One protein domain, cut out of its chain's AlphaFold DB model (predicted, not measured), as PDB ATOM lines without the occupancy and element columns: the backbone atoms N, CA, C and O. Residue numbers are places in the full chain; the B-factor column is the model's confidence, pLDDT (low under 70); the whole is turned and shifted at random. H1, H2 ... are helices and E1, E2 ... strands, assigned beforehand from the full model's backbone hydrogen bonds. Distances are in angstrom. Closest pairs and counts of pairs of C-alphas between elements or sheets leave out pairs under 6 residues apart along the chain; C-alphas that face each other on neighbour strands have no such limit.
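This is residues 28 to 63 and 77 to 256 of the 256 residues of the protein "Putative lipoprotein" of Treponema primitia (strain ATCC BAA-887 / DSM 12427 / ZAS-2) (UniProt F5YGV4). Two sheets stand partly face to face as a sandwich, a large, twisted one of seven strands and a smaller one of four strands near its E10 and E9 end. At one end of the long axis a cluster of crossed helices, H1 and H5 to H9, closes off the strands, while H2 covers E3 at the edge of the large sheet and short H3 lies at the other end of the long axis. The printed part has 216 residues with nine named helices and eleven named strands, in the order E1 E2 H1 H2 E3 E4 E5 H3 E6 H4 H5 H6 H7 H8 E7 E8 E9 E10 H9 E11. The large sheet runs E3 E4 E2 E1 E7 E10 E9, mixed, and the small one E5 E6 E11 E8, antiparallel; the class is mixed, helices and strands. The whole is compact, with a radius of gyration of the C-alphas of 17.6 A, and elongated, spanning 55 by 34 by 33 A.

E1, residues 28 to 34, begins at C-alpha 28 (171.795, 170.402, 113.092). E2 is residues 40 to 47, 23.0 A long, and H1 residues 50 to 63, 20.0 A. H2 is residues 80 to 88, E3 93 to 102, 24.8 A, and E4 105 to 112, 22.4 A. E5 is residues 132 to 135, H3 137 to 140, and E6 145 to 151, 20.4 A. H4 is residues 156 to 162, H5 165 to 173, H6 177 to 180, H7 186 to 196, 15.7 A, and H8 199 to 207. E7 is residues 209 to 215, E8 220 to 224, E9 227 to 229, E10 232 to 238, and H9 239 to 244. E11, residues 249 to 255, 20.4 A, ends at C-alpha 255 (179.862, 148.261, 122.494).

In the large sheet E1 and E2 form a hairpin, with N 43 and O 31 2.7 A apart, within hydrogen-bond range. E3 and E4 form another, with N 97 and O 109 at 2.9 A. E1 and E7 are parallel, at 15 degrees, with N 30 and O 211 at 2.8 A. In the small sheet E6 and E11 are antiparallel, with N 147 and O 253 at 2.9 A. The sheets' facing parts lie 9.5 A centre to centre, their planes 17 degrees apart; the closest C-alphas of E10 and E11 are those of Ala 233 and Val 253, 7.4 A apart. H2 is on the large sheet, over E3 and along the strands, at a height over the sheet of 6.1 A. H7 and H8 form a helical hairpin, at a shallow tilt of 29 degrees, opposite ways; their closest C-alphas are those of Ala 194 and Ala 202, 5.3 A apart. H9 touches H8, about perpendicular at 76 degrees, closest at the C-alphas of Val 240 and Ala 206, 6.0 A. H1 touches H5 with residues 56 to 60 alone, about perpendicular at 79 degrees, closest at the C-alphas of Ile 56 and Tyr 170, 6.1 A. H6 touches H4, H5 and H9, the last closest at the C-alphas of Pro 177 and Val 244, 5.0 A. H2 and H4 only just touch, with 3 pairs of C-alphas within 8 A, closest at those of Ser 86 and Leu 162, 5.9 A. H3 only grazes the small sheet with residues 137 to 140. Each O i to N i+4 pair is within hydrogen-bond range in H1, H2, H5, H7, H8 and H9; in H4 0 of 3 are, against 4 of 4 O i to N i+3 pairs; H3 and H6 are too short for such a pair.

The two C-alphas farthest apart are those of Leu 62 and Gly 141, 57.2 A. Residues 64 to 76 are not printed, and C-alphas 63 and 77 are 13.7 A apart across the cut. The link E4 to E5, residues 113 to 131, is long. The mean pLDDT of the printed part is 88.8; residue 63 and residues 122 to 128 are under 70.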
ATOM      1  N   GLY A  28     171.823 170.700 111.671       87.12
ATOM      2  CA  GLY A  28     171.795 170.402 113.092       87.12
ATOM      3  C   GLY A  28     173.039 169.588 113.413       87.12
ATOM      4  O   GLY A  28     173.289 168.566 112.780       87.12
ATOM      5  N   ARG A  29     173.831 170.008 114.392       93.38
ATOM      6  CA  ARG A  29     174.921 169.200 114.926       93.38
ATOM      7  C   ARG A  29     174.609 168.829 116.362       93.38
ATOM      8  O   ARG A  29     174.378 169.685 117.208       93.38
ATOM      9  N   VAL A  30     174.659 167.534 116.633       94.81
ATOM     10  CA  VAL A  30     174.617 166.986 117.983       94.81
ATOM     11  C   VAL A  30     175.930 166.260 118.210       94.81
ATOM     12  O   VAL A  30     176.309 165.386 117.436       94.81
ATOM     13  N   SER A  31     176.645 166.607 119.266       96.44
ATOM     14  CA  SER A  31     177.746 165.789 119.756       96.44
ATOM     15  C   SER A  31     177.495 165.382 121.195       96.44
ATOM     16  O   SER A  31     176.748 166.041 121.909       96.44
ATOM     17  N   GLY A  32     178.069 164.274 121.641       96.69
ATOM     18  CA  GLY A  32     177.911 163.878 123.031       96.69
ATOM     19  C   GLY A  32     178.695 162.642 123.409       96.69
ATOM     20  O   GLY A  32     179.387 162.047 122.582       96.69
ATOM     21  N   SER A  33     178.584 162.259 124.672       97.25
ATOM     22  CA  SER A  33     179.165 161.030 125.190       97.25
ATOM     23  C   SER A  33     178.284 160.406 126.264       97.25
ATOM     24  O   SER A  33     177.738 161.092 127.128       97.25
ATOM     25  N   LEU A  34     178.169 159.083 126.205       97.06
ATOM     26  CA  LEU A  34     177.575 158.250 127.238       97.06
ATOM     27  C   LEU A  34     178.648 157.827 128.238       97.06
ATOM     28  O   LEU A  34     179.758 157.440 127.867       97.06
ATOM     29  N   ARG A  35     178.295 157.876 129.517       95.38
ATOM     30  CA  ARG A  35     179.113 157.416 130.636       95.38
ATOM     31  C   ARG A  35     178.683 156.012 131.057       95.38
ATOM     32  O   ARG A  35     177.580 155.560 130.759       95.38
ATOM     33  N   SER A  36     179.567 155.297 131.748       90.69
ATOM     34  CA  SER A  36     179.321 153.917 132.193       90.69
ATOM     35  C   SER A  36     178.183 153.789 133.212       90.69
ATOM     36  O   SER A  36     177.633 152.705 133.366       90.69
ATOM     37  N   ASP A  37     177.819 154.882 133.884       90.81
ATOM     38  CA  ASP A  37     176.681 154.968 134.807       90.81
ATOM     39  C   ASP A  37     175.334 155.221 134.098       90.81
ATOM     40  O   ASP A  37     174.299 155.328 134.754       90.81
ATOM     41  N   GLY A  38     175.333 155.318 132.763       91.69
ATOM     42  CA  GLY A  38     174.145 155.590 131.957       91.69
ATOM     43  C   GLY A  38     173.798 157.075 131.811       91.69
ATOM     44  O   GLY A  38     172.843 157.393 131.102       91.69
ATOM     45  N   SER A  39     174.547 157.986 132.439       96.06
ATOM     46  CA  SER A  39     174.408 159.431 132.230       96.06
ATOM     47  C   SER A  39     175.095 159.874 130.935       96.06
ATOM     48  O   SER A  39     175.984 159.193 130.424       96.06
ATOM     49  N   ALA A  40     174.686 161.012 130.375       97.12
ATOM     50  CA  ALA A  40     175.283 161.524 129.144       97.12
ATOM     51  C   ALA A  40     175.418 163.046 129.148       97.12
ATOM     52  O   ALA A  40     174.593 163.760 129.719       97.12
ATOM     53  N   ASP A  41     176.441 163.540 128.460       97.50
ATOM     54  CA  ASP A  41     176.591 164.955 128.138       97.50
ATOM     55  C   ASP A  41     176.388 165.127 126.628       97.50
ATOM     56  O   ASP A  41     177.014 164.433 125.824       97.50
ATOM     57  N   LEU A  42     175.506 166.044 126.241       96.69
ATOM     58  CA  LEU A  42     175.251 166.442 124.863       96.69
ATOM     59  C   LEU A  42     175.655 167.898 124.656       96.69
ATOM     60  O   LEU A  42     175.487 168.745 125.535       96.69
ATOM     61  N   TYR A  43     176.106 168.195 123.451       96.81
ATOM     62  CA  TYR A  43     176.231 169.525 122.898       96.81
ATOM     63  C   TYR A  43     175.386 169.600 121.629       96.81
ATOM     64  O   TYR A  43     175.476 168.743 120.749       96.81
ATOM     65  N   LEU A  44     174.545 170.620 121.556       94.31
ATOM     66  CA  LEU A  44     173.637 170.881 120.453       94.31
ATOM     67  C   LEU A  44     174.049 172.184 119.781       94.31
ATOM     68  O   LEU A  44     174.329 173.170 120.458       94.31
ATOM     69  N   GLU A  45     174.021 172.200 118.459       93.56
ATOM     70  CA  GLU A  45     174.147 173.395 117.641       93.56
ATOM     71  C   GLU A  45     173.144 173.298 116.493       93.56
ATOM     72  O   GLU A  45     173.122 172.323 115.750       93.56
ATOM     73  N   ILE A  46     172.279 174.298 116.375       89.25
ATOM     74  CA  ILE A  46     171.263 174.393 115.330       89.25
ATOM     75  C   ILE A  46     171.400 175.768 114.699       89.25
ATOM     76  O   ILE A  46     171.443 176.774 115.409       89.25
ATOM     77  N   SER A  47     171.434 175.808 113.372       87.75
ATOM     78  CA  SER A  47     171.408 177.045 112.598       87.75
ATOM     79  C   SER A  47     170.397 176.911 111.473       87.75
ATOM     80  O   SER A  47     170.424 175.918 110.753       87.75
ATOM     81  N   LEU A  48     169.515 177.898 111.335       82.19
ATOM     82  CA  LEU A  48     168.580 177.990 110.220       82.19
ATOM     83  C   LEU A  48     169.228 178.758 109.072       82.19
ATOM     84  O   LEU A  48     169.846 179.806 109.280       82.19
ATOM     85  N   GLU A  49     169.021 178.255 107.862       81.25
ATOM     86  CA  GLU A  49     169.441 178.916 106.632       81.25
ATOM     87  C   GLU A  49     168.493 180.062 106.253       81.25
ATOM     88  O   GLU A  49     167.464 180.315 106.894       81.25
ATOM     89  N   SER A  50     168.887 180.817 105.229       80.38
ATOM     90  CA  SER A  50     168.238 182.079 104.868       80.38
ATOM     91  C   SER A  50     166.777 181.939 104.422       80.38
ATOM     92  O   SER A  50     165.961 182.759 104.850       80.38
ATOM     93  N   GLN A  51     166.415 180.921 103.625       80.69
ATOM     94  CA  GLN A  51     165.038 180.770 103.130       80.69
ATOM     95  C   GLN A  51     164.103 180.331 104.252       80.69
ATOM     96  O   GLN A  51     163.054 180.942 104.456       80.69
ATOM     97  N   MET A  52     164.518 179.335 105.038       79.88
ATOM     98  CA  MET A  52     163.781 178.908 106.225       79.88
ATOM     99  C   MET A  52     163.608 180.054 107.231       79.88
ATOM    100  O   MET A  52     162.506 180.290 107.723       79.88
ATOM    101  N   SER A  53     164.660 180.841 107.474       81.06
ATOM    102  CA  SER A  53     164.584 182.015 108.353       81.06
ATOM    103  C   SER A  53     163.607 183.076 107.837       81.06
ATOM    104  O   SER A  53     162.866 183.666 108.623       81.06
ATOM    105  N   ALA A  54     163.598 183.332 106.527       82.06
ATOM    106  CA  ALA A  54     162.697 184.298 105.907       82.06
ATOM    107  C   ALA A  54     161.230 183.852 105.989       82.06
ATOM    108  O   ALA A  54     160.359 184.672 106.286       82.06
ATOM    109  N   LEU A  55     160.964 182.558 105.780       79.94
ATOM    110  CA  LEU A  55     159.621 181.998 105.880       79.94
ATOM    111  C   LEU A  55     159.097 182.012 107.323       79.94
ATOM    112  O   LEU A  55     157.968 182.431 107.551       79.94
ATOM    113  N   ILE A  56     159.914 181.630 108.310       78.62
ATOM    114  CA  ILE A  56     159.510 181.710 109.725       78.62
ATOM    115  C   ILE A  56     159.123 183.149 110.075       78.62
ATOM    116  O   ILE A  56     158.055 183.379 110.630       78.62
ATOM    117  N   ARG A  57     159.934 184.137 109.670       79.25
ATOM    118  CA  ARG A  57     159.619 185.556 109.908       79.25
ATOM    119  C   ARG A  57     158.316 185.987 109.256       79.25
ATOM    120  O   ARG A  57     157.559 186.731 109.875       79.25
ATOM    121  N   SER A  58     158.057 185.574 108.015       80.94
ATOM    122  CA  SER A  58     156.819 185.958 107.337       80.94
ATOM    123  C   SER A  58     155.598 185.392 108.064       80.94
ATOM    124  O   SER A  58     154.644 186.133 108.292       80.94
ATOM    125  N   ILE A  59     155.667 184.140 108.528       76.31
ATOM    126  CA  ILE A  59     154.605 183.491 109.306       76.31
ATOM    127  C   ILE A  59     154.427 184.166 110.671       76.31
ATOM    128  O   ILE A  59     153.310 184.544 111.016       76.31
ATOM    129  N   SER A  60     155.506 184.395 111.426       73.50
ATOM    130  CA  SER A  60     155.435 185.058 112.736       73.50
ATOM    131  C   SER A  60     154.861 186.474 112.632       73.50
ATOM    132  O   SER A  60     154.051 186.878 113.462       73.50
ATOM    133  N   ASN A  61     155.216 187.223 111.583       73.75
ATOM    134  CA  ASN A  61     154.668 188.560 111.341       73.75
ATOM    135  C   ASN A  61     153.171 188.533 110.992       73.75
ATOM    136  O   ASN A  61     152.436 189.440 111.390       73.75
ATOM    137  N   LEU A  62     152.718 187.504 110.269       71.25
ATOM    138  CA  LEU A  62     151.300 187.284 109.973       71.25
ATOM    139  C   LEU A  62     150.518 186.911 111.241       71.25
ATOM    140  O   LEU A  62     149.439 187.454 111.471       71.25
ATOM    141  N   ALA A  63     151.079 186.044 112.089       65.50
ATOM    142  CA  ALA A  63     150.472 185.629 113.354       65.50
ATOM    143  C   ALA A  63     150.392 186.776 114.380       65.50
ATOM    144  O   ALA A  63     149.409 186.896 115.106       65.50
ATOM    145  N   LEU A  77     164.595 184.079 116.091       75.44
ATOM    146  CA  LEU A  77     163.778 183.018 115.483       75.44
ATOM    147  C   LEU A  77     163.872 181.709 116.259       75.44
ATOM    148  O   LEU A  77     162.919 180.944 116.341       75.44
ATOM    149  N   LEU A  78     165.050 181.451 116.817       78.31
ATOM    150  CA  LEU A  78     165.273 180.356 117.742       78.31
ATOM    151  C   LEU A  78     165.470 180.956 119.128       78.31
ATOM    152  O   LEU A  78     166.510 181.546 119.376       78.31
ATOM    153  N   ASP A  79     164.518 180.823 120.045       82.94
ATOM    154  CA  ASP A  79     164.708 181.284 121.425       82.94
ATOM    155  C   ASP A  79     165.401 180.191 122.256       82.94
ATOM    156  O   ASP A  79     164.764 179.275 122.785       82.94
ATOM    157  N   GLY A  80     166.727 180.299 122.403       87.75
ATOM    158  CA  GLY A  80     167.516 179.351 123.194       87.75
ATOM    159  C   GLY A  80     167.091 179.287 124.668       87.75
ATOM    160  O   GLY A  80     167.159 178.220 125.284       87.75
ATOM    161  N   ALA A  81     166.582 180.384 125.236       87.69
ATOM    162  CA  ALA A  81     166.088 180.408 126.610       87.69
ATOM    163  C   ALA A  81     164.723 179.712 126.732       87.69
ATOM    164  O   ALA A  81     164.490 178.994 127.707       87.69
ATOM    165  N   ALA A  82     163.822 179.875 125.760       83.94
ATOM    166  CA  ALA A  82     162.584 179.093 125.696       83.94
ATOM    167  C   ALA A  82     162.867 177.598 125.500       83.94
ATOM    168  O   ALA A  82     162.317 176.777 126.232       83.94
ATOM    169  N   MET A  83     163.783 177.246 124.593       85.69
ATOM    170  CA  MET A  83     164.203 175.858 124.378       85.69
ATOM    171  C   MET A  83     164.820 175.249 125.642       85.69
ATOM    172  O   MET A  83     164.478 174.127 126.009       85.69
ATOM    173  N   SER A  84     165.674 175.995 126.355       90.50
ATOM    174  CA  SER A  84     166.238 175.555 127.639       90.50
ATOM    175  C   SER A  84     165.146 175.301 128.673       90.50
ATOM    176  O   SER A  84     165.166 174.272 129.336       90.50
ATOM    177  N   ARG A  85     164.157 176.197 128.794       88.44
ATOM    178  CA  ARG A  85     163.025 176.018 129.718       88.44
ATOM    179  C   ARG A  85     162.173 174.798 129.367       88.44
ATOM    180  O   ARG A  85     161.797 174.058 130.268       88.44
ATOM    181  N   SER A  86     161.888 174.583 128.084       83.31
ATOM    182  CA  SER A  86     161.150 173.405 127.606       83.31
ATOM    183  C   SER A  86     161.903 172.113 127.947       83.31
ATOM    184  O   SER A  86     161.368 171.227 128.613       83.31
ATOM    185  N   MET A  87     163.190 172.051 127.591       86.50
ATOM    186  CA  MET A  87     164.038 170.875 127.792       86.50
ATOM    187  C   MET A  87     164.328 170.594 129.272       86.50
ATOM    188  O   MET A  87     164.446 169.437 129.658       86.50
ATOM    189  N   ALA A  88     164.413 171.623 130.119       89.50
ATOM    190  CA  ALA A  88     164.646 171.462 131.556       89.50
ATOM    191  C   ALA A  88     163.525 170.673 132.253       89.50
ATOM    192  O   ALA A  88     163.768 170.056 133.285       89.50
ATOM    193  N   ASN A  89     162.318 170.680 131.682       85.38
ATOM    194  CA  ASN A  89     161.174 169.925 132.190       85.38
ATOM    195  C   ASN A  89     161.048 168.529 131.558       85.38
ATOM    196  O   ASN A  89     160.139 167.777 131.913       85.38
ATOM    197  N   ALA A  90     161.919 168.176 130.608       84.75
ATOM    198  CA  ALA A  90     161.861 166.889 129.937       84.75
ATOM    199  C   ALA A  90     162.406 165.763 130.844       84.75
ATOM    200  O   ALA A  90     163.421 165.948 131.526       84.75
ATOM    201  N   PRO A  91     161.783 164.570 130.839       86.81
ATOM    202  CA  PRO A  91     162.275 163.422 131.593       86.81
ATOM    203  C   PRO A  91     163.735 163.088 131.267       86.81
ATOM    204  O   PRO A  91     164.154 163.125 130.107       86.81
ATOM    205  N   GLY A  92     164.511 162.765 132.303       89.31
ATOM    206  CA  GLY A  92     165.918 162.378 132.190       89.31
ATOM    207  C   GLY A  92     166.911 163.534 132.013       89.31
ATOM    208  O   GLY A  92     168.113 163.274 132.023       89.31
ATOM    209  N   VAL A  93     166.465 164.791 131.892       92.62
ATOM    210  CA  VAL A  93     167.354 165.964 131.792       92.62
ATOM    211  C   VAL A  93     167.768 166.445 133.183       92.62
ATOM    212  O   VAL A  93     166.937 166.817 134.004       92.62
ATOM    213  N   ALA A  94     169.075 166.456 133.447       94.81
ATOM    214  CA  ALA A  94     169.664 166.944 134.693       94.81
ATOM    215  C   ALA A  94     169.918 168.455 134.662       94.81
ATOM    216  O   ALA A  94     169.758 169.152 135.660       94.81
ATOM    217  N   ALA A  95     170.391 168.949 133.518       95.69
ATOM    218  CA  ALA A  95     170.693 170.353 133.298       95.69
ATOM    219  C   ALA A  95     170.658 170.657 131.804       95.69
ATOM    220  O   ALA A  95     170.989 169.809 130.978       95.69
ATOM    221  N   VAL A  96     170.310 171.886 131.452       95.62
ATOM    222  CA  VAL A  96     170.346 172.373 130.076       95.62
ATOM    223  C   VAL A  96     170.728 173.843 130.077       95.62
ATOM    224  O   VAL A  96     170.309 174.609 130.942       95.62
ATOM    225  N   SER A  97     171.549 174.224 129.110       95.44
ATOM    226  CA  SER A  97     171.957 175.600 128.879       95.44
ATOM    227  C   SER A  97     172.108 175.804 127.383       95.44
ATOM    228  O   SER A  97     173.166 175.515 126.829       95.44
ATOM    229  N   LEU A  98     171.058 176.304 126.736       93.81
ATOM    230  CA  LEU A  98     171.054 176.692 125.331       93.81
ATOM    231  C   LEU A  98     171.014 178.216 125.228       93.81
ATOM    232  O   LEU A  98     170.252 178.884 125.926       93.81
ATOM    233  N   GLY A  99     171.832 178.762 124.339       91.50
ATOM    234  CA  GLY A  99     171.902 180.192 124.088       91.50
ATOM    235  C   GLY A  99     171.970 180.499 122.602       91.50
ATOM    236  O   GLY A  99     172.511 179.733 121.803       91.50
ATOM    237  N   ASN A 100     171.435 181.653 122.232       91.44
ATOM    238  CA  ASN A 100     171.555 182.179 120.884       91.44
ATOM    239  C   ASN A 100     173.014 182.479 120.538       91.44
ATOM    240  O   ASN A 100     173.707 183.189 121.266       91.44
ATOM    241  N   ARG A 101     173.468 181.972 119.393       90.38
ATOM    242  CA  ARG A 101     174.741 182.364 118.767       90.38
ATOM    243  C   ARG A 101     174.512 183.456 117.723       90.38
ATOM    244  O   ARG A 101     175.383 184.293 117.508       90.38
ATOM    245  N   SER A 102     173.321 183.470 117.132       86.62
ATOM    246  CA  SER A 102     172.811 184.506 116.235       86.62
ATOM    247  C   SER A 102     171.271 184.563 116.329       86.62
ATOM    248  O   SER A 102     170.676 183.753 117.049       86.62
ATOM    249  N   PRO A 103     170.590 185.485 115.620       82.75
ATOM    250  CA  PRO A 103     169.126 185.495 115.557       82.75
ATOM    251  C   PRO A 103     168.508 184.207 114.987       82.75
ATOM    252  O   PRO A 103     167.348 183.928 115.271       82.75
ATOM    253  N   SER A 104     169.262 183.432 114.204       82.81
ATOM    254  CA  SER A 104     168.815 182.193 113.553       82.81
ATOM    255  C   SER A 104     169.601 180.956 113.999       82.81
ATOM    256  O   SER A 104     169.478 179.900 113.382       82.81
ATOM    257  N   SER A 105     170.410 181.053 115.062       88.50
ATOM    258  CA  SER A 105     171.167 179.910 115.578       88.50
ATOM    259  C   SER A 105     171.218 179.843 117.098       88.50
ATOM    260  O   SER A 105     171.376 180.855 117.789       88.50
ATOM    261  N   VAL A 106     171.124 178.620 117.616       90.88
ATOM    262  CA  VAL A 106     171.182 178.278 119.040       90.88
ATOM    263  C   VAL A 106     172.212 177.179 119.238       90.88
ATOM    264  O   VAL A 106     172.280 176.232 118.459       90.88
ATOM    265  N   ALA A 107     173.006 177.293 120.296       94.50
ATOM    266  CA  ALA A 107     173.914 176.235 120.701       94.50
ATOM    267  C   ALA A 107     174.021 176.133 122.219       94.50
ATOM    268  O   ALA A 107     173.746 177.094 122.943       94.50
ATOM    269  N   GLY A 108     174.451 174.977 122.711       95.81
ATOM    270  CA  GLY A 108     174.668 174.785 124.134       95.81
ATOM    271  C   GLY A 108     174.738 173.331 124.557       95.81
ATOM    272  O   GLY A 108     174.871 172.438 123.726       95.81
ATOM    273  N   SER A 109     174.671 173.100 125.864       96.94
ATOM    274  CA  SER A 109     174.845 171.777 126.456       96.94
ATOM    275  C   SER A 109     173.585 171.269 127.141       96.94
ATOM    276  O   SER A 109     172.782 172.036 127.680       96.94
ATOM    277  N   ILE A 110     173.427 169.949 127.128       96.25
ATOM    278  CA  ILE A 110     172.374 169.221 127.833       96.25
ATOM    279  C   ILE A 110     173.061 168.098 128.604       96.25
ATOM    280  O   ILE A 110     173.813 167.318 128.031       96.25
ATOM    281  N   ARG A 111     172.802 168.005 129.904       97.06
ATOM    282  CA  ARG A 111     173.224 166.881 130.736       97.06
ATOM    283  C   ARG A 111     172.029 165.994 131.016       97.06
ATOM    284  O   ARG A 111     170.985 166.477 131.446       97.06
ATOM    285  N   ILE A 112     172.212 164.702 130.815       96.06
ATOM    286  CA  ILE A 112     171.208 163.661 130.985       96.06
ATOM    287  C   ILE A 112     171.595 162.820 132.196       96.06
ATOM    288  O   ILE A 112     172.724 162.337 132.272       96.06
ATOM    289  N   THR A 113     170.666 162.621 133.131       94.19
ATOM    290  CA  THR A 113     170.894 161.773 134.311       94.19
ATOM    291  C   THR A 113     170.967 160.308 133.915       94.19
ATOM    292  O   THR A 113     171.898 159.622 134.322       94.19
ATOM    293  N   ARG A 114     170.002 159.834 133.115       90.62
ATOM    294  CA  ARG A 114     170.040 158.500 132.515       90.62
ATOM    295  C   ARG A 114     169.426 158.486 131.122       90.62
ATOM    296  O   ARG A 114     168.315 158.979 130.927       90.62
ATOM    297  N   VAL A 115     170.130 157.896 130.162       90.00
ATOM    298  CA  VAL A 115     169.698 157.867 128.756       90.00
ATOM    299  C   VAL A 115     168.458 157.008 128.503       90.00
ATOM    300  O   VAL A 115     167.725 157.286 127.562       90.00
ATOM    301  N   ASP A 116     168.172 156.012 129.345       85.25
ATOM    302  CA  ASP A 116     166.947 155.203 129.260       85.25
ATOM    303  C   ASP A 116     165.685 156.004 129.626       85.25
ATOM    304  O   ASP A 116     164.592 155.662 129.174       85.25
ATOM    305  N   GLN A 117     165.839 157.064 130.424       86.31
ATOM    306  CA  GLN A 117     164.769 157.975 130.841       86.31
ATOM    307  C   GLN A 117     164.685 159.238 129.982       86.31
ATOM    308  O   GLN A 117     163.709 159.984 130.085       86.31
ATOM    309  N   PHE A 118     165.710 159.511 129.172       86.19
ATOM    310  CA  PHE A 118     165.760 160.716 128.360       86.19
ATOM    311  C   PHE A 118     164.626 160.715 127.334       86.19
ATOM    312  O   PHE A 118     164.523 159.807 126.509       86.19
ATOM    313  N   LEU A 119     163.778 161.746 127.401       81.00
ATOM    314  CA  LEU A 119     162.597 161.902 126.546       81.00
ATOM    315  C   LEU A 119     161.618 160.723 126.635       81.00
ATOM    316  O   LEU A 119     160.939 160.393 125.660       81.00
ATOM    317  N   ASP A 120     161.502 160.121 127.821       81.25
ATOM    318  CA  ASP A 120     160.445 159.163 128.150       81.25
ATOM    319  C   ASP A 120     159.084 159.877 128.287       81.25
ATOM    320  O   ASP A 120     158.508 160.011 129.368       81.25
ATOM    321  N   LEU A 121     158.614 160.452 127.179       72.56
ATOM    322  CA  LEU A 121     157.400 161.255 127.128       72.56
ATOM    323  C   LEU A 121     156.163 160.346 127.243       72.56
ATOM    324  O   LEU A 121     156.107 159.297 126.590       72.56
ATOM    325  N   PRO A 122     155.122 160.742 128.001       68.00
ATOM    326  CA  PRO A 122     153.881 159.979 128.091       68.00
ATOM    327  C   PRO A 122     153.310 159.640 126.705       68.00
ATOM    328  O   PRO A 122     153.095 160.510 125.858       68.00
ATOM    329  N   GLY A 123     153.091 158.347 126.457       64.44
ATOM    330  CA  GLY A 123     152.603 157.831 125.176       64.44
ATOM    331  C   GLY A 123     153.637 157.782 124.039       64.44
ATOM    332  O   GLY A 123     153.306 157.284 122.967       64.44
ATOM    333  N   ALA A 124     154.886 158.225 124.230       60.88
ATOM    334  CA  ALA A 124     155.953 158.010 123.241       60.88
ATOM    335  C   ALA A 124     156.399 156.546 123.146       60.88
ATOM    336  O   ALA A 124     156.951 156.144 122.129       60.88
ATOM    337  N   ASN A 125     156.063 155.733 124.153       62.12
ATOM    338  CA  ASN A 125     156.310 154.290 124.178       62.12
ATOM    339  C   ASN A 125     155.073 153.470 123.776       62.12
ATOM    340  O   ASN A 125     154.850 152.371 124.292       62.12
ATOM    341  N   THR A 126     154.215 154.012 122.913       55.47
ATOM    342  CA  THR A 126     153.036 153.271 122.448       55.47
ATOM    343  C   THR A 126     153.485 152.162 121.492       55.47
ATOM    344  O   THR A 126     154.320 152.390 120.623       55.47
ATOM    345  N   GLY A 127     152.978 150.938 121.671       55.47
ATOM    346  CA  GLY A 127     153.354 149.794 120.826       55.47
ATOM    347  C   GLY A 127     154.722 149.168 121.136       55.47
ATOM    348  O   GLY A 127     155.244 148.425 120.312       55.47
ATOM    349  N   GLY A 128     155.315 149.448 122.304       62.06
ATOM    350  CA  GLY A 128     156.558 148.805 122.764       62.06
ATOM    351  C   GLY A 128     157.857 149.409 122.215       62.06
ATOM    352  O   GLY A 128     158.941 148.958 122.580       62.06
ATOM    353  N   ASN A 129     157.773 150.452 121.388       70.44
ATOM    354  CA  ASN A 129     158.935 151.115 120.803       70.44
ATOM    355  C   ASN A 129     159.264 152.416 121.548       70.44
ATOM    356  O   ASN A 129     158.682 153.464 121.276       70.44
ATOM    357  N   ARG A 130     160.210 152.344 122.493       82.25
ATOM    358  CA  ARG A 130     160.742 153.530 123.185       82.25
ATOM    359  C   ARG A 130     161.607 154.367 122.243       82.25
ATOM    360  O   ARG A 130     162.334 153.793 121.432       82.25
ATOM    361  N   PHE A 131     161.580 155.695 122.401       85.94
ATOM    362  CA  PHE A 131     162.443 156.599 121.625       85.94
ATOM    363  C   PHE A 131     163.921 156.242 121.803       85.94
ATOM    364  O   PHE A 131     164.639 156.079 120.817       85.94
ATOM    365  N   ILE A 132     164.346 156.041 123.055       89.94
ATOM    366  CA  ILE A 132     165.667 155.514 123.395       89.94
ATOM    367  C   ILE A 132     165.503 154.250 124.229       89.94
ATOM    368  O   ILE A 132     164.767 154.204 125.216       89.94
ATOM    369  N   THR A 133     166.212 153.205 123.819       90.06
ATOM    370  CA  THR A 133     166.409 151.990 124.608       90.06
ATOM    371  C   THR A 133     167.890 151.861 124.915       90.06
ATOM    372  O   THR A 133     168.710 151.910 124.001       90.06
ATOM    373  N   TYR A 134     168.229 151.672 126.187       91.62
ATOM    374  CA  TYR A 134     169.595 151.457 126.647       91.62
ATOM    375  C   TYR A 134     169.650 150.206 127.521       91.62
ATOM    376  O   TYR A 134     168.874 150.066 128.463       91.62
ATOM    377  N   ILE A 135     170.546 149.286 127.173       89.38
ATOM    378  CA  ILE A 135     170.733 148.006 127.849       89.38
ATOM    379  C   ILE A 135     172.233 147.848 128.128       89.38
ATOM    380  O   ILE A 135     172.982 147.529 127.203       89.38
ATOM    381  N   PRO A 136     172.706 148.098 129.359       87.12
ATOM    382  CA  PRO A 136     174.100 147.856 129.718       87.12
ATOM    383  C   PRO A 136     174.386 146.363 129.912       87.12
ATOM    384  O   PRO A 136     173.532 145.624 130.406       87.12
ATOM    385  N   THR A 137     175.625 145.950 129.632       84.50
ATOM    386  CA  THR A 137     176.136 144.583 129.877       84.50
ATOM    387  C   THR A 137     175.828 144.075 131.284       84.50
ATOM    388  O   THR A 137     175.400 142.936 131.464       84.50
ATOM    389  N   GLN A 138     175.983 144.936 132.296       75.12
ATOM    390  CA  GLN A 138     175.750 144.592 133.704       75.12
ATOM    391  C   GLN A 138     174.306 144.169 134.008       75.12
ATOM    392  O   GLN A 138     174.072 143.488 135.003       75.12
ATOM    393  N   VAL A 139     173.342 144.580 133.180       75.62
ATOM    394  CA  VAL A 139     171.912 144.311 133.386       75.62
ATOM    395  C   VAL A 139     171.426 143.154 132.516       75.62
ATOM    396  O   VAL A 139     170.576 142.388 132.956       75.62
ATOM    397  N   SER A 140     171.949 143.005 131.297       74.69
ATOM    398  CA  SER A 140     171.512 141.954 130.370       74.69
ATOM    399  C   SER A 140     172.212 140.611 130.568       74.69
ATOM    400  O   SER A 140     171.669 139.593 130.152       74.69
ATOM    401  N   GLY A 141     173.416 140.594 131.154       73.31
ATOM    402  CA  GLY A 141     174.284 139.410 131.139       73.31
ATOM    403  C   GLY A 141     174.870 139.098 129.753       73.31
ATOM    404  O   GLY A 141     175.575 138.105 129.594       73.31
ATOM    405  N   GLU A 142     174.594 139.953 128.764       83.00
ATOM    406  CA  GLU A 142     175.143 139.879 127.411       83.00
ATOM    407  C   GLU A 142     176.578 140.430 127.384       83.00
ATOM    408  O   GLU A 142     176.936 141.282 128.207       83.00
ATOM    409  N   PRO A 143     177.412 139.995 126.422       85.00
ATOM    410  CA  PRO A 143     178.800 140.438 126.331       85.00
ATOM    411  C   PRO A 143     178.945 141.902 125.898       85.00
ATOM    412  O   PRO A 143     180.030 142.463 126.036       85.00
ATOM    413  N   GLU A 144     177.884 142.514 125.362       90.81
ATOM    414  CA  GLU A 144     177.901 143.876 124.830       90.81
ATOM    415  C   GLU A 144     176.699 144.690 125.325       90.81
ATOM    416  O   GLU A 144     175.592 144.181 125.518       90.81
ATOM    417  N   SER A 145     176.938 145.980 125.540       94.06
ATOM    418  CA  SER A 145     175.906 146.966 125.824       94.06
ATOM    419  C   SER A 145     175.267 147.408 124.514       94.06
ATOM    420  O   SER A 145     175.924 147.434 123.472       94.06
ATOM    421  N   ARG A 146     173.992 147.799 124.562       94.50
ATOM    422  CA  ARG A 146     173.222 148.238 123.396       94.50
ATOM    423  C   ARG A 146     172.516 149.558 123.661       94.50
ATOM    424  O   ARG A 146     171.895 149.742 124.706       94.50
ATOM    425  N   MET A 147     172.528 150.436 122.665       94.75
ATOM    426  CA  MET A 147     171.682 151.625 122.602       94.75
ATOM    427  C   MET A 147     170.931 151.635 121.276       94.75
ATOM    428  O   MET A 147     171.530 151.422 120.224       94.75
ATOM    429  N   ARG A 148     169.624 151.884 121.321       93.94
ATOM    430  CA  ARG A 148     168.759 152.015 120.147       93.94
ATOM    431  C   ARG A 148     168.012 153.337 120.211       93.94
ATOM    432  O   ARG A 148     167.386 153.619 121.228       93.94
ATOM    433  N   ILE A 149     168.044 154.085 119.115       92.44
ATOM    434  CA  ILE A 149     167.178 155.235 118.860       92.44
ATOM    435  C   ILE A 149     166.153 154.801 117.817       92.44
ATOM    436  O   ILE A 149     166.520 154.250 116.775       92.44
ATOM    437  N   TYR A 150     164.876 155.018 118.108       92.50
ATOM    438  CA  TYR A 150     163.780 154.620 117.235       92.50
ATOM    439  C   TYR A 150     162.750 155.741 117.094       92.50
ATOM    440  O   TYR A 150     162.169 156.188 118.085       92.50
ATOM    441  N   LEU A 151     162.491 156.152 115.854       91.69
ATOM    442  CA  LEU A 151     161.513 157.182 115.524       91.69
ATOM    443  C   LEU A 151     160.599 156.712 114.392       91.69
ATOM    444  O   LEU A 151     161.076 156.250 113.360       91.69
ATOM    445  N   ASP A 152     159.294 156.853 114.563       92.38
ATOM    446  CA  ASP A 152     158.279 156.590 113.548       92.38
ATOM    447  C   ASP A 152     157.123 157.594 113.658       92.38
ATOM    448  O   ASP A 152     157.131 158.494 114.499       92.38
ATOM    449  N   ARG A 153     156.099 157.449 112.814       90.44
ATOM    450  CA  ARG A 153     154.929 158.343 112.811       90.44
ATOM    451  C   ARG A 153     154.125 158.330 114.120       90.44
ATOM    452  O   ARG A 153     153.349 159.248 114.355       90.44
ATOM    453  N   THR A 154     154.304 157.326 114.978       87.31
ATOM    454  CA  THR A 154     153.580 157.194 116.251       87.31
ATOM    455  C   THR A 154     154.240 158.006 117.365       87.31
ATOM    456  O   THR A 154     153.547 158.582 118.211       87.31
ATOM    457  N   ASN A 155     155.576 158.050 117.396       86.69
ATOM    458  CA  ASN A 155     156.332 158.736 118.449       86.69
ATOM    459  C   ASN A 155     157.001 160.050 117.990       86.69
ATOM    460  O   ASN A 155     157.202 160.935 118.820       86.69
ATOM    461  N   GLY A 156     157.239 160.237 116.689       88.56
ATOM    462  CA  GLY A 156     157.798 161.447 116.076       88.56
ATOM    463  C   GLY A 156     157.100 162.751 116.463       88.56
ATOM    464  O   GLY A 156     157.770 163.643 116.994       88.56
ATOM    465  N   PRO A 157     155.765 162.858 116.312       88.31
ATOM    466  CA  PRO A 157     155.027 164.071 116.666       88.31
ATOM    467  C   PRO A 157     155.206 164.492 118.132       88.31
ATOM    468  O   PRO A 157     155.112 165.669 118.471       88.31
ATOM    469  N   ARG A 158     155.507 163.546 119.030       84.81
ATOM    470  CA  ARG A 158     155.702 163.833 120.459       84.81
ATOM    471  C   ARG A 158     157.031 164.517 120.733       84.81
ATOM    472  O   ARG A 158     157.109 165.296 121.670       84.81
ATOM    473  N   LEU A 159     158.057 164.296 119.912       83.06
ATOM    474  CA  LEU A 159     159.302 165.055 120.041       83.06
ATOM    475  C   LEU A 159     159.106 166.532 119.700       83.06
ATOM    476  O   LEU A 159     159.822 167.376 120.234       83.06
ATOM    477  N   LEU A 160     158.109 166.860 118.872       84.06
ATOM    478  CA  LEU A 160     157.808 168.249 118.540       84.06
ATOM    479  C   LEU A 160     157.363 169.046 119.767       84.06
ATOM    480  O   LEU A 160     157.586 170.250 119.804       84.06
ATOM    481  N   THR A 161     156.811 168.406 120.808       79.88
ATOM    482  CA  THR A 161     156.426 169.102 122.049       79.88
ATOM    483  C   THR A 161     157.622 169.639 122.831       79.88
ATOM    484  O   THR A 161     157.436 170.432 123.747       79.88
ATOM    485  N   LEU A 162     158.840 169.193 122.506       74.88
ATOM    486  CA  LEU A 162     160.078 169.711 123.087       74.88
ATOM    487  C   LEU A 162     160.525 171.009 122.406       74.88
ATOM    488  O   LEU A 162     161.295 171.775 122.989       74.88
ATOM    489  N   LEU A 163     160.051 171.254 121.183       76.25
ATOM    490  CA  LEU A 163     160.346 172.453 120.409       76.25
ATOM    491  C   LEU A 163     159.508 173.634 120.914       76.25
ATOM    492  O   LEU A 163     158.477 173.458 121.569       76.25
ATOM    493  N   SER A 164     159.950 174.856 120.608       71.75
ATOM    494  CA  SER A 164     159.148 176.050 120.884       71.75
ATOM    495  C   SER A 164     157.841 176.031 120.082       71.75
ATOM    496  O   SER A 164     157.686 175.291 119.109       71.75
ATOM    497  N   GLU A 165     156.871 176.836 120.511       76.62
ATOM    498  CA  GLU A 165     155.622 177.058 119.770       76.62
ATOM    499  C   GLU A 165     155.895 177.555 118.347       76.62
ATOM    500  O   GLU A 165     155.450 176.910 117.408       76.62
ATOM    501  N   ASP A 166     156.776 178.545 118.180       72.25
ATOM    502  CA  ASP A 166     157.133 179.088 116.860       72.25
ATOM    503  C   ASP A 166     157.642 178.022 115.876       72.25
ATOM    504  O   ASP A 166     157.293 178.026 114.697       72.25
ATOM    505  N   ILE A 167     158.461 177.074 116.352       75.88
ATOM    506  CA  ILE A 167     158.978 175.993 115.503       75.88
ATOM    507  C   ILE A 167     157.857 175.009 115.151       75.88
ATOM    508  O   ILE A 167     157.807 174.520 114.025       75.88
ATOM    509  N   ARG A 168     156.950 174.706 116.085       82.38
ATOM    510  CA  ARG A 168     155.800 173.828 115.814       82.38
ATOM    511  C   ARG A 168     154.832 174.460 114.820       82.38
ATOM    512  O   ARG A 168     154.372 173.769 113.911       82.38
ATOM    513  N   ASP A 169     154.573 175.752 114.958       82.44
ATOM    514  CA  ASP A 169     153.731 176.513 114.040       82.44
ATOM    515  C   ASP A 169     154.367 176.580 112.657       82.44
ATOM    516  O   ASP A 169     153.691 176.359 111.656       82.44
ATOM    517  N   TYR A 170     155.685 176.774 112.589       83.19
ATOM    518  CA  TYR A 170     156.429 176.696 111.338       83.19
ATOM    519  C   TYR A 170     156.327 175.319 110.672       83.19
ATOM    520  O   TYR A 170     156.033 175.235 109.481       83.19
ATOM    521  N   LEU A 171     156.543 174.234 111.420       87.44
ATOM    522  CA  LEU A 171     156.419 172.872 110.887       87.44
ATOM    523  C   LEU A 171     154.993 172.577 110.408       87.44
ATOM    524  O   LEU A 171     154.812 171.917 109.389       87.44
ATOM    525  N   SER A 172     153.991 173.094 111.117       87.62
ATOM    526  CA  SER A 172     152.586 172.982 110.719       87.62
ATOM    527  C   SER A 172     152.299 173.798 109.460       87.62
ATOM    528  O   SER A 172     151.623 173.308 108.560       87.62
ATOM    529  N   ALA A 173     152.855 175.008 109.360       86.31
ATOM    530  CA  ALA A 173     152.745 175.848 108.177       86.31
ATOM    531  C   ALA A 173     153.372 175.162 106.963       86.31
ATOM    532  O   ALA A 173     152.708 175.067 105.942       86.31
ATOM    533  N   LEU A 174     154.573 174.584 107.103       87.00
ATOM    534  CA  LEU A 174     155.222 173.766 106.072       87.00
ATOM    535  C   LEU A 174     154.434 172.512 105.671       87.00
ATOM    536  O   LEU A 174     154.848 171.819 104.743       87.00
ATOM    537  N   ILE A 175     153.340 172.195 106.369       90.50
ATOM    538  CA  ILE A 175     152.571 170.965 106.180       90.50
ATOM    539  C   ILE A 175     153.498 169.749 106.366       90.50
ATOM    540  O   ILE A 175     153.426 168.752 105.654       90.50
ATOM    541  N   ALA A 176     154.431 169.837 107.323       92.25
ATOM    542  CA  ALA A 176     155.347 168.744 107.609       92.25
ATOM    543  C   ALA A 176     154.538 167.533 108.109       92.25
ATOM    544  O   ALA A 176     153.852 167.663 109.130       92.25
ATOM    545  N   PRO A 177     154.631 166.346 107.474       94.00
ATOM    546  CA  PRO A 177     153.808 165.191 107.842       94.00
ATOM    547  C   PRO A 177     153.934 164.772 109.312       94.00
ATOM    548  O   PRO A 177     152.962 164.340 109.927       94.00
ATOM    549  N   VAL A 178     155.108 164.954 109.921       92.25
ATOM    550  CA  VAL A 178     155.340 164.711 111.354       92.25
ATOM    551  C   VAL A 178     154.542 165.653 112.267       92.25
ATOM    552  O   VAL A 178     154.266 165.299 113.410       92.25
ATOM    553  N   ALA A 179     154.167 166.841 111.790       90.88
ATOM    554  CA  ALA A 179     153.347 167.802 112.523       90.88
ATOM    555  C   ALA A 179     151.851 167.646 112.205       90.88
ATOM    556  O   ALA A 179     151.025 167.730 113.112       90.88
ATOM    557  N   THR A 180     151.498 167.389 110.941       90.94
ATOM    558  CA  THR A 180     150.100 167.327 110.477       90.94
ATOM    559  C   THR A 180     149.469 165.938 110.588       90.94
ATOM    560  O   THR A 180     148.247 165.817 110.636       90.94
ATOM    561  N   GLY A 181     150.282 164.879 110.645       89.88
ATOM    562  CA  GLY A 181     149.828 163.487 110.615       89.88
ATOM    563  C   GLY A 181     149.484 162.969 109.214       89.88
ATOM    564  O   GLY A 181     148.963 161.859 109.087       89.88
ATOM    565  N   GLU A 182     149.763 163.745 108.164       91.19
ATOM    566  CA  GLU A 182     149.546 163.319 106.782       91.19
ATOM    567  C   GLU A 182     150.445 162.139 106.395       91.19
ATOM    568  O   GLU A 182     151.524 161.922 106.951       91.19
ATOM    569  N   GLN A 183     150.004 161.350 105.415       92.31
ATOM    570  CA  GLN A 183     150.734 160.168 104.956       92.31
ATOM    571  C   GLN A 183     151.443 160.391 103.621       92.31
ATOM    572  O   GLN A 183     151.325 159.572 102.717       92.31
ATOM    573  N   LEU A 184     152.199 161.480 103.513       94.19
ATOM    574  CA  LEU A 184     152.960 161.790 102.301       94.19
ATOM    575  C   LEU A 184     154.265 160.990 102.242       94.19
ATOM    576  O   LEU A 184     154.834 160.632 103.279       94.19
ATOM    577  N   GLY A 185     154.733 160.708 101.028       96.06
ATOM    578  CA  GLY A 185     156.101 160.245 100.779       96.06
ATOM    579  C   GLY A 185     157.093 161.410 100.704       96.06
ATOM    580  O   GLY A 185     156.701 162.571 100.589       96.06
ATOM    581  N   LYS A 186     158.399 161.121 100.735       96.31
ATOM    582  CA  LYS A 186     159.441 162.172 100.698       96.31
ATOM    583  C   LYS A 186     159.356 163.061  99.455       96.31
ATOM    584  O   LYS A 186     159.417 164.280  99.574       96.31
ATOM    585  N   ALA A 187     159.232 162.452  98.274       96.81
ATOM    586  CA  ALA A 187     159.173 163.182  97.006       96.81
ATOM    587  C   ALA A 187     157.914 164.055  96.921       96.81
ATOM    588  O   ALA A 187     158.004 165.238  96.617       96.81
ATOM    589  N   GLU A 188     156.767 163.487  97.293       96.94
ATOM    590  CA  GLU A 188     155.478 164.181  97.305       96.94
ATOM    591  C   GLU A 188     155.483 165.388  98.251       96.94
ATOM    592  O   GLU A 188     155.024 166.467  97.883       96.94
ATOM    593  N   TYR A 189     156.070 165.242  99.443       97.00
ATOM    594  CA  TYR A 189     156.227 166.355 100.376       97.00
ATOM    595  C   TYR A 189     157.095 167.485  99.798       97.00
ATOM    596  O   TYR A 189     156.740 168.657  99.904       97.00
ATOM    597  N   LEU A 190     158.221 167.160  99.154       96.81
ATOM    598  CA  LEU A 190     159.087 168.173  98.544       96.81
ATOM    599  C   LEU A 190     158.410 168.878  97.358       96.81
ATOM    600  O   LEU A 190     158.553 170.094  97.221       96.81
ATOM    601  N   ASP A 191     157.641 168.151  96.545       97.12
ATOM    602  CA  ASP A 191     156.849 168.725  95.449       97.12
ATOM    603  C   ASP A 191     155.758 169.671  95.976       97.12
ATOM    604  O   ASP A 191     155.525 170.748  95.410       97.12
ATOM    605  N   LEU A 192     155.129 169.313  97.100       95.81
ATOM    606  CA  LEU A 192     154.163 170.158  97.795       95.81
ATOM    607  C   LEU A 192     154.825 171.456  98.273       95.81
ATOM    608  O   LEU A 192     154.353 172.545  97.938       95.81
ATOM    609  N   VAL A 193     155.954 171.367  98.983       94.06
ATOM    610  CA  VAL A 193     156.702 172.552  99.440       94.06
ATOM    611  C   VAL A 193     157.112 173.430  98.255       94.06
ATOM    612  O   VAL A 193     156.966 174.656  98.310       94.06
ATOM    613  N   ALA A 194     157.580 172.824  97.161       94.88
ATOM    614  CA  ALA A 194     157.970 173.552  95.959       94.88
ATOM    615  C   ALA A 194     156.799 174.324  95.332       94.88
ATOM    616  O   ALA A 194     157.002 175.431  94.827       94.88
ATOM    617  N   SER A 195     155.593 173.754  95.390       95.00
ATOM    618  CA  SER A 195     154.373 174.319  94.809       95.00
ATOM    619  C   SER A 195     153.771 175.449  95.649       95.00
ATOM    620  O   SER A 195     153.335 176.453  95.088       95.00
ATOM    621  N   PHE A 196     153.750 175.310  96.979       91.06
ATOM    622  CA  PHE A 196     153.161 176.313  97.878       91.06
ATOM    623  C   PHE A 196     154.113 177.460  98.226       91.06
ATOM    624  O   PHE A 196     153.656 178.585  98.432       91.06
ATOM    625  N   TYR A 197     155.420 177.193  98.289       90.00
ATOM    626  CA  TYR A 197     156.415 178.180  98.710       90.00
ATOM    627  C   TYR A 197     157.337 178.583  97.571       90.00
ATOM    628  O   TYR A 197     157.304 179.730  97.129       90.00
ATOM    629  N   ASN A 198     158.204 177.662  97.150       91.50
ATOM    630  CA  ASN A 198     159.062 177.746  95.972       91.50
ATOM    631  C   ASN A 198     160.032 176.558  95.960       91.50
ATOM    632  O   ASN A 198     160.329 175.945  96.988       91.50
ATOM    633  N   LYS A 199     160.612 176.296  94.787       92.81
ATOM    634  CA  LYS A 199     161.617 175.249  94.597       92.81
ATOM    635  C   LYS A 199     162.876 175.426  95.461       92.81
ATOM    636  O   LYS A 199     163.432 174.429  95.904       92.81
ATOM    637  N   SER A 200     163.315 176.658  95.731       90.12
ATOM    638  CA  SER A 200     164.543 176.893  96.507       90.12
ATOM    639  C   SER A 200     164.425 176.387  97.944       90.12
ATOM    640  O   SER A 200     165.386 175.831  98.464       90.12
ATOM    641  N   LEU A 201     163.265 176.560  98.581       89.00
ATOM    642  CA  LEU A 201     163.014 176.050  99.926       89.00
ATOM    643  C   LEU A 201     162.947 174.518  99.941       89.00
ATOM    644  O   LEU A 201     163.508 173.892 100.835       89.00
ATOM    645  N   ALA A 202     162.298 173.913  98.943       92.25
ATOM    646  CA  ALA A 202     162.267 172.458  98.807       92.25
ATOM    647  C   ALA A 202     163.685 171.882  98.642       92.25
ATOM    648  O   ALA A 202     164.040 170.919  99.319       92.25
ATOM    649  N   ASP A 203     164.517 172.515  97.810       91.56
ATOM    650  CA  ASP A 203     165.916 172.123  97.616       91.56
ATOM    651  C   ASP A 203     166.745 172.317  98.914       91.56
ATOM    652  O   ASP A 203     167.575 171.468  99.242       91.56
ATOM    653  N   GLU A 204     166.485 173.374  99.702       90.06
ATOM    654  CA  GLU A 204     167.119 173.604 101.017       90.06
ATOM    655  C   GLU A 204     166.758 172.502 102.030       90.06
ATOM    656  O   GLU A 204     167.646 171.945 102.679       90.06
ATOM    657  N   ILE A 205     165.475 172.126 102.126       91.38
ATOM    658  CA  ILE A 205     165.008 171.030 102.995       91.38
ATOM    659  C   ILE A 205     165.597 169.687 102.551       91.38
ATOM    660  O   ILE A 205     166.002 168.886 103.396       91.38
ATOM    661  N   ALA A 206     165.660 169.435 101.242       93.25
ATOM    662  CA  ALA A 206     166.200 168.196 100.687       93.25
ATOM    663  C   ALA A 206     167.702 168.023 100.975       93.25
ATOM    664  O   ALA A 206     168.164 166.897 101.163       93.25
ATOM    665  N   ALA A 207     168.463 169.120 101.025       91.00
ATOM    666  CA  ALA A 207     169.892 169.101 101.333       91.00
ATOM    667  C   ALA A 207     170.199 169.109 102.846       91.00
ATOM    668  O   ALA A 207     171.303 168.736 103.265       91.00
ATOM    669  N   ALA A 208     169.252 169.559 103.673       90.56
ATOM    670  CA  ALA A 208     169.429 169.697 105.113       90.56
ATOM    671  C   ALA A 208     169.589 168.340 105.812       90.56
ATOM    672  O   ALA A 208     168.938 167.347 105.477       90.56
ATOM    673  N   HIS A 209     170.453 168.305 106.824       92.44
ATOM    674  CA  HIS A 209     170.747 167.096 107.587       92.44
ATOM    675  C   HIS A 209     171.075 167.405 109.049       92.44
ATOM    676  O   HIS A 209     171.515 168.499 109.404       92.44
ATOM    677  N   ILE A 210     170.880 166.410 109.909       92.31
ATOM    678  CA  ILE A 210     171.329 166.423 111.296       92.31
ATOM    679  C   ILE A 210     172.509 165.464 111.426       92.31
ATOM    680  O   ILE A 210     172.353 164.254 111.265       92.31
ATOM    681  N   SER A 211     173.688 165.997 111.735       94.50
ATOM    682  CA  SER A 211     174.876 165.206 112.049       94.50
ATOM    683  C   SER A 211     174.955 164.950 113.547       94.50
ATOM    684  O   SER A 211     175.036 165.884 114.345       94.50
ATOM    685  N   ILE A 212     175.013 163.682 113.932       95.62
ATOM    686  CA  ILE A 212     175.173 163.235 115.312       95.62
ATOM    687  C   ILE A 212     176.522 162.535 115.442       95.62
ATOM    688  O   ILE A 212     176.804 161.608 114.687       95.62
ATOM    689  N   VAL A 213     177.349 162.938 116.405       96.94
ATOM    690  CA  VAL A 213     178.599 162.245 116.767       96.94
ATOM    691  C   VAL A 213     178.564 161.911 118.249       96.94
ATOM    692  O   VAL A 213     178.594 162.805 119.091       96.94
ATOM    693  N   PHE A 214     178.512 160.629 118.584       97.56
ATOM    694  CA  PHE A 214     178.256 160.195 119.950       97.56
ATOM    695  C   PHE A 214     179.299 159.182 120.422       97.56
ATOM    696  O   PHE A 214     179.546 158.178 119.758       97.56
ATOM    697  N   GLY A 215     179.938 159.472 121.554       97.56
ATOM    698  CA  GLY A 215     180.936 158.617 122.191       97.56
ATOM    699  C   GLY A 215     180.320 157.628 123.177       97.56
ATOM    700  O   GLY A 215     179.374 157.960 123.889       97.56
ATOM    701  N   PHE A 216     180.894 156.433 123.253       97.31
ATOM    702  CA  PHE A 216     180.464 155.352 124.136       97.31
ATOM    703  C   PHE A 216     181.561 154.997 125.153       97.31
ATOM    704  O   PHE A 216     182.742 155.240 124.884       97.31
ATOM    705  N   PRO A 217     181.202 154.412 126.316       95.31
ATOM    706  CA  PRO A 217     182.157 154.056 127.370       95.31
ATOM    707  C   PRO A 217     183.261 153.078 126.949       95.31
ATOM    708  O   PRO A 217     184.300 153.018 127.604       95.31
ATOM    709  N   GLY A 218     183.046 152.324 125.871       94.56
ATOM    710  CA  GLY A 218     184.012 151.371 125.346       94.56
ATOM    711  C   GLY A 218     183.978 151.259 123.823       94.56
ATOM    712  O   GLY A 218     183.242 151.996 123.156       94.56
ATOM    713  N   PRO A 219     184.824 150.386 123.247       95.62
ATOM    714  CA  PRO A 219     184.939 150.223 121.805       95.62
ATOM    715  C   PRO A 219     183.608 149.791 121.197       95.62
ATOM    716  O   PRO A 219     183.013 148.801 121.627       95.62
ATOM    717  N   VAL A 220     183.168 150.526 120.180       97.00
ATOM    718  CA  VAL A 220     181.939 150.219 119.452       97.00
ATOM    719  C   VAL A 220     182.205 149.023 118.538       97.00
ATOM    720  O   VAL A 220     183.102 149.061 117.695       97.00
ATOM    721  N   SER A 221     181.435 147.952 118.718       95.62
ATOM    722  CA  SER A 221     181.538 146.709 117.949       95.62
ATOM    723  C   SER A 221     180.716 146.761 116.662       95.62
ATOM    724  O   SER A 221     181.131 146.218 115.639       95.62
ATOM    725  N   SER A 222     179.554 147.419 116.699       96.56
ATOM    726  CA  SER A 222     178.625 147.493 115.571       96.56
ATOM    727  C   SER A 222     177.736 148.735 115.639       96.56
ATOM    728  O   SER A 222     177.345 149.174 116.722       96.56
ATOM    729  N   VAL A 223     177.393 149.278 114.467       97.12
ATOM    730  CA  VAL A 223     176.454 150.396 114.297       97.12
ATOM    731  C   VAL A 223     175.477 150.081 113.165       97.12
ATOM    732  O   VAL A 223     175.887 149.682 112.076       97.12
ATOM    733  N   LYS A 224     174.184 150.320 113.392       97.19
ATOM    734  CA  LYS A 224     173.134 150.330 112.365       97.19
ATOM    735  C   LYS A 224     172.705 151.768 112.074       97.19
ATOM    736  O   LYS A 224     172.415 152.517 113.002       97.19
ATOM    737  N   GLY A 225     172.631 152.126 110.790       94.06
ATOM    738  CA  GLY A 225     172.188 153.451 110.333       94.06
ATOM    739  C   GLY A 225     173.250 154.552 110.434       94.06
ATOM    740  O   GLY A 225     172.921 155.721 110.268       94.06
ATOM    741  N   GLY A 226     174.508 154.196 110.705       95.12
ATOM    742  CA  GLY A 226     175.610 155.137 110.874       95.12
ATOM    743  C   GLY A 226     176.974 154.507 110.606       95.12
ATOM    744  O   GLY A 226     177.076 153.398 110.085       95.12
ATOM    745  N   THR A 227     178.026 155.226 110.981       96.44
ATOM    746  CA  THR A 227     179.428 154.808 110.859       96.44
ATOM    747  C   THR A 227     180.100 154.779 112.227       96.44
ATOM    748  O   THR A 227     179.614 155.389 113.178       96.44
ATOM    749  N   VAL A 228     181.212 154.054 112.338       96.31
ATOM    750  CA  VAL A 228     181.950 153.871 113.592       96.31
ATOM    751  C   VAL A 228     183.404 154.309 113.448       96.31
ATOM    752  O   VAL A 228     184.027 154.092 112.410       96.31
ATOM    753  N   SER A 229     183.951 154.900 114.510       94.06
ATOM    754  CA  SER A 229     185.377 155.185 114.662       94.06
ATOM    755  C   SER A 229     185.795 155.003 116.124       94.06
ATOM    756  O   SER A 229     185.539 155.856 116.974       94.06
ATOM    757  N   GLY A 230     186.413 153.859 116.438       95.31
ATOM    758  CA  GLY A 230     186.863 153.528 117.792       95.31
ATOM    759  C   GLY A 230     185.710 153.448 118.797       95.31
ATOM    760  O   GLY A 230     184.936 152.495 118.793       95.31
ATOM    761  N   THR A 231     185.608 154.443 119.676       97.00
ATOM    762  CA  THR A 231     184.545 154.556 120.691       97.00
ATOM    763  C   THR A 231     183.399 155.473 120.261       97.00
ATOM    764  O   THR A 231     182.516 155.758 121.063       97.00
ATOM    765  N   GLN A 232     183.402 155.978 119.025       97.25
ATOM    766  CA  GLN A 232     182.398 156.919 118.532       97.25
ATOM    767  C   GLN A 232     181.541 156.303 117.431       97.25
ATOM    768  O   GLN A 232     182.057 155.638 116.532       97.25
ATOM    769  N   ALA A 233     180.242 156.592 117.467       97.62
ATOM    770  CA  ALA A 233     179.339 156.397 116.342       97.62
ATOM    771  C   ALA A 233     178.956 157.752 115.741       97.62
ATOM    772  O   ALA A 233     178.781 158.741 116.458       97.62
ATOM    773  N   ARG A 234     178.803 157.786 114.419       97.12
ATOM    774  CA  ARG A 234     178.340 158.951 113.672       97.12
ATOM    775  C   ARG A 234     177.104 158.609 112.853       97.12
ATOM    776  O   ARG A 234     177.099 157.614 112.131       97.12
ATOM    777  N   PHE A 235     176.104 159.476 112.917       96.50
ATOM    778  CA  PHE A 235     174.877 159.403 112.133       96.50
ATOM    779  C   PHE A 235     174.698 160.706 111.367       96.50
ATOM    780  O   PHE A 235     174.915 161.777 111.923       96.50
ATOM    781  N   ASP A 236     174.282 160.622 110.113       95.19
ATOM    782  CA  ASP A 236     173.898 161.780 109.312       95.19
ATOM    783  C   ASP A 236     172.463 161.523 108.833       95.19
ATOM    784  O   ASP A 236     172.207 160.588 108.074       95.19
ATOM    785  N   ILE A 237     171.513 162.287 109.374       94.75
ATOM    786  CA  ILE A 237     170.072 162.064 109.217       94.75
ATOM    787  C   ILE A 237     169.508 163.139 108.286       94.75
ATOM    788  O   ILE A 237     169.532 164.309 108.671       94.75
ATOM    789  N   PRO A 238     168.984 162.798 107.097       95.00
ATOM    790  CA  PRO A 238     168.323 163.778 106.241       95.00
ATOM    791  C   PRO A 238     167.136 164.428 106.961       95.00
ATOM    792  O   PRO A 238     166.324 163.734 107.576       95.00
ATOM    793  N   LEU A 239     167.003 165.753 106.870       93.06
ATOM    794  CA  LEU A 239     165.905 166.471 107.523       93.06
ATOM    795  C   LEU A 239     164.548 166.005 106.987       93.06
ATOM    796  O   LEU A 239     163.627 165.781 107.766       93.06
ATOM    797  N   VAL A 240     164.436 165.788 105.674       95.38
ATOM    798  CA  VAL A 240     163.203 165.286 105.046       95.38
ATOM    799  C   VAL A 240     162.743 163.950 105.642       95.38
ATOM    800  O   VAL A 240     161.547 163.731 105.812       95.38
ATOM    801  N   ASP A 241     163.668 163.086 106.058       95.69
ATOM    802  CA  ASP A 241     163.324 161.800 106.666       95.69
ATOM    803  C   ASP A 241     162.676 161.989 108.043       95.69
ATOM    804  O   ASP A 241     161.735 161.274 108.381       95.69
ATOM    805  N   LEU A 242     163.132 162.987 108.806       93.50
ATOM    806  CA  LEU A 242     162.552 163.374 110.094       93.50
ATOM    807  C   LEU A 242     161.200 164.076 109.944       93.50
ATOM    808  O   LEU A 242     160.333 163.913 110.799       93.50
ATOM    809  N   LEU A 243     161.021 164.856 108.875       94.12
ATOM    810  CA  LEU A 243     159.772 165.570 108.605       94.12
ATOM    811  C   LEU A 243     158.665 164.638 108.110       94.12
ATOM    812  O   LEU A 243     157.498 164.871 108.410       94.12
ATOM    813  N   VAL A 244     159.018 163.597 107.354       95.81
ATOM    814  CA  VAL A 244     158.043 162.731 106.674       95.81
ATOM    815  C   VAL A 244     157.819 161.408 107.407       95.81
ATOM    816  O   VAL A 244     156.699 160.884 107.417       95.81
ATOM    817  N   LEU A 245     158.880 160.843 107.998       95.12
ATOM    818  CA  LEU A 245     158.867 159.540 108.674       95.12
ATOM    819  C   LEU A 245     158.158 158.453 107.849       95.12
ATOM    820  O   LEU A 245     157.377 157.665 108.377       95.12
ATOM    821  N   GLU A 246     158.403 158.440 106.533       94.94
ATOM    822  CA  GLU A 246     157.832 157.460 105.596       94.94
ATOM    823  C   GLU A 246     158.188 156.024 106.009       94.94
ATOM    824  O   GLU A 246     157.344 155.132 105.987       94.94
ATOM    825  N   ALA A 247     159.429 155.831 106.462       94.19
ATOM    826  CA  ALA A 247     159.902 154.617 107.109       94.19
ATOM    827  C   ALA A 247     160.429 154.942 108.518       94.19
ATOM    828  O   ALA A 247     160.971 156.034 108.720       94.19
ATOM    829  N   PRO A 248     160.332 154.005 109.483       93.81
ATOM    830  CA  PRO A 248     160.919 154.198 110.800       93.81
ATOM    831  C   PRO A 248     162.431 154.418 110.726       93.81
ATOM    832  O   PRO A 248     163.162 153.643 110.103       93.81
ATOM    833  N   LEU A 249     162.908 155.437 111.428       95.38
ATOM    834  CA  LEU A 249     164.326 155.670 111.637       95.38
ATOM    835  C   LEU A 249     164.806 154.785 112.783       95.38
ATOM    836  O   LEU A 249     164.301 154.873 113.903       95.38
ATOM    837  N   VAL A 250     165.778 153.916 112.501       95.31
ATOM    838  CA  VAL A 250     166.318 152.972 113.483       95.31
ATOM    839  C   VAL A 250     167.835 153.048 113.498       95.31
ATOM    840  O   VAL A 250     168.493 152.576 112.569       95.31
ATOM    841  N   TYR A 251     168.374 153.571 114.595       95.94
ATOM    842  CA  TYR A 251     169.808 153.627 114.851       95.94
ATOM    843  C   TYR A 251     170.142 152.726 116.024       95.94
ATOM    844  O   TYR A 251     169.485 152.793 117.061       95.94
ATOM    845  N   GLU A 252     171.149 151.874 115.872       96.38
ATOM    846  CA  GLU A 252     171.584 150.979 116.945       96.38
ATOM    847  C   GLU A 252     173.093 150.999 117.076       96.38
ATOM    848  O   GLU A 252     173.795 151.055 116.069       96.38
ATOM    849  N   VAL A 253     173.579 150.929 118.310       97.31
ATOM    850  CA  VAL A 253     175.002 150.840 118.625       97.31
ATOM    851  C   VAL A 253     175.220 149.753 119.659       97.31
ATOM    852  O   VAL A 253     174.491 149.691 120.652       97.31
ATOM    853  N   TYR A 254     176.237 148.933 119.419       96.69
ATOM    854  CA  TYR A 254     176.714 147.892 120.318       96.69
ATOM    855  C   TYR A 254     178.156 148.206 120.722       96.69
ATOM    856  O   TYR A 254     178.944 148.657 119.886       96.69
ATOM    857  N   TRP A 255     178.503 148.021 121.995       96.19
ATOM    858  CA  TRP A 255     179.862 148.261 122.494       96.19
ATOM    859  C   TRP A 255     180.201 147.377 123.693       96.19
ATOM    860  O   TRP A 255     179.311 146.848 124.361       96.19
ATOM    861  N   LYS A 256     181.500 147.239 123.963       90.75
ATOM    862  CA  LYS A 256     182.038 146.451 125.083       90.75
ATOM    863  C   LYS A 256     182.193 147.279 126.351       90.75
ATOM    864  O   LYS A 256     182.652 148.436 126.228       90.75
TER     865      LYS A 256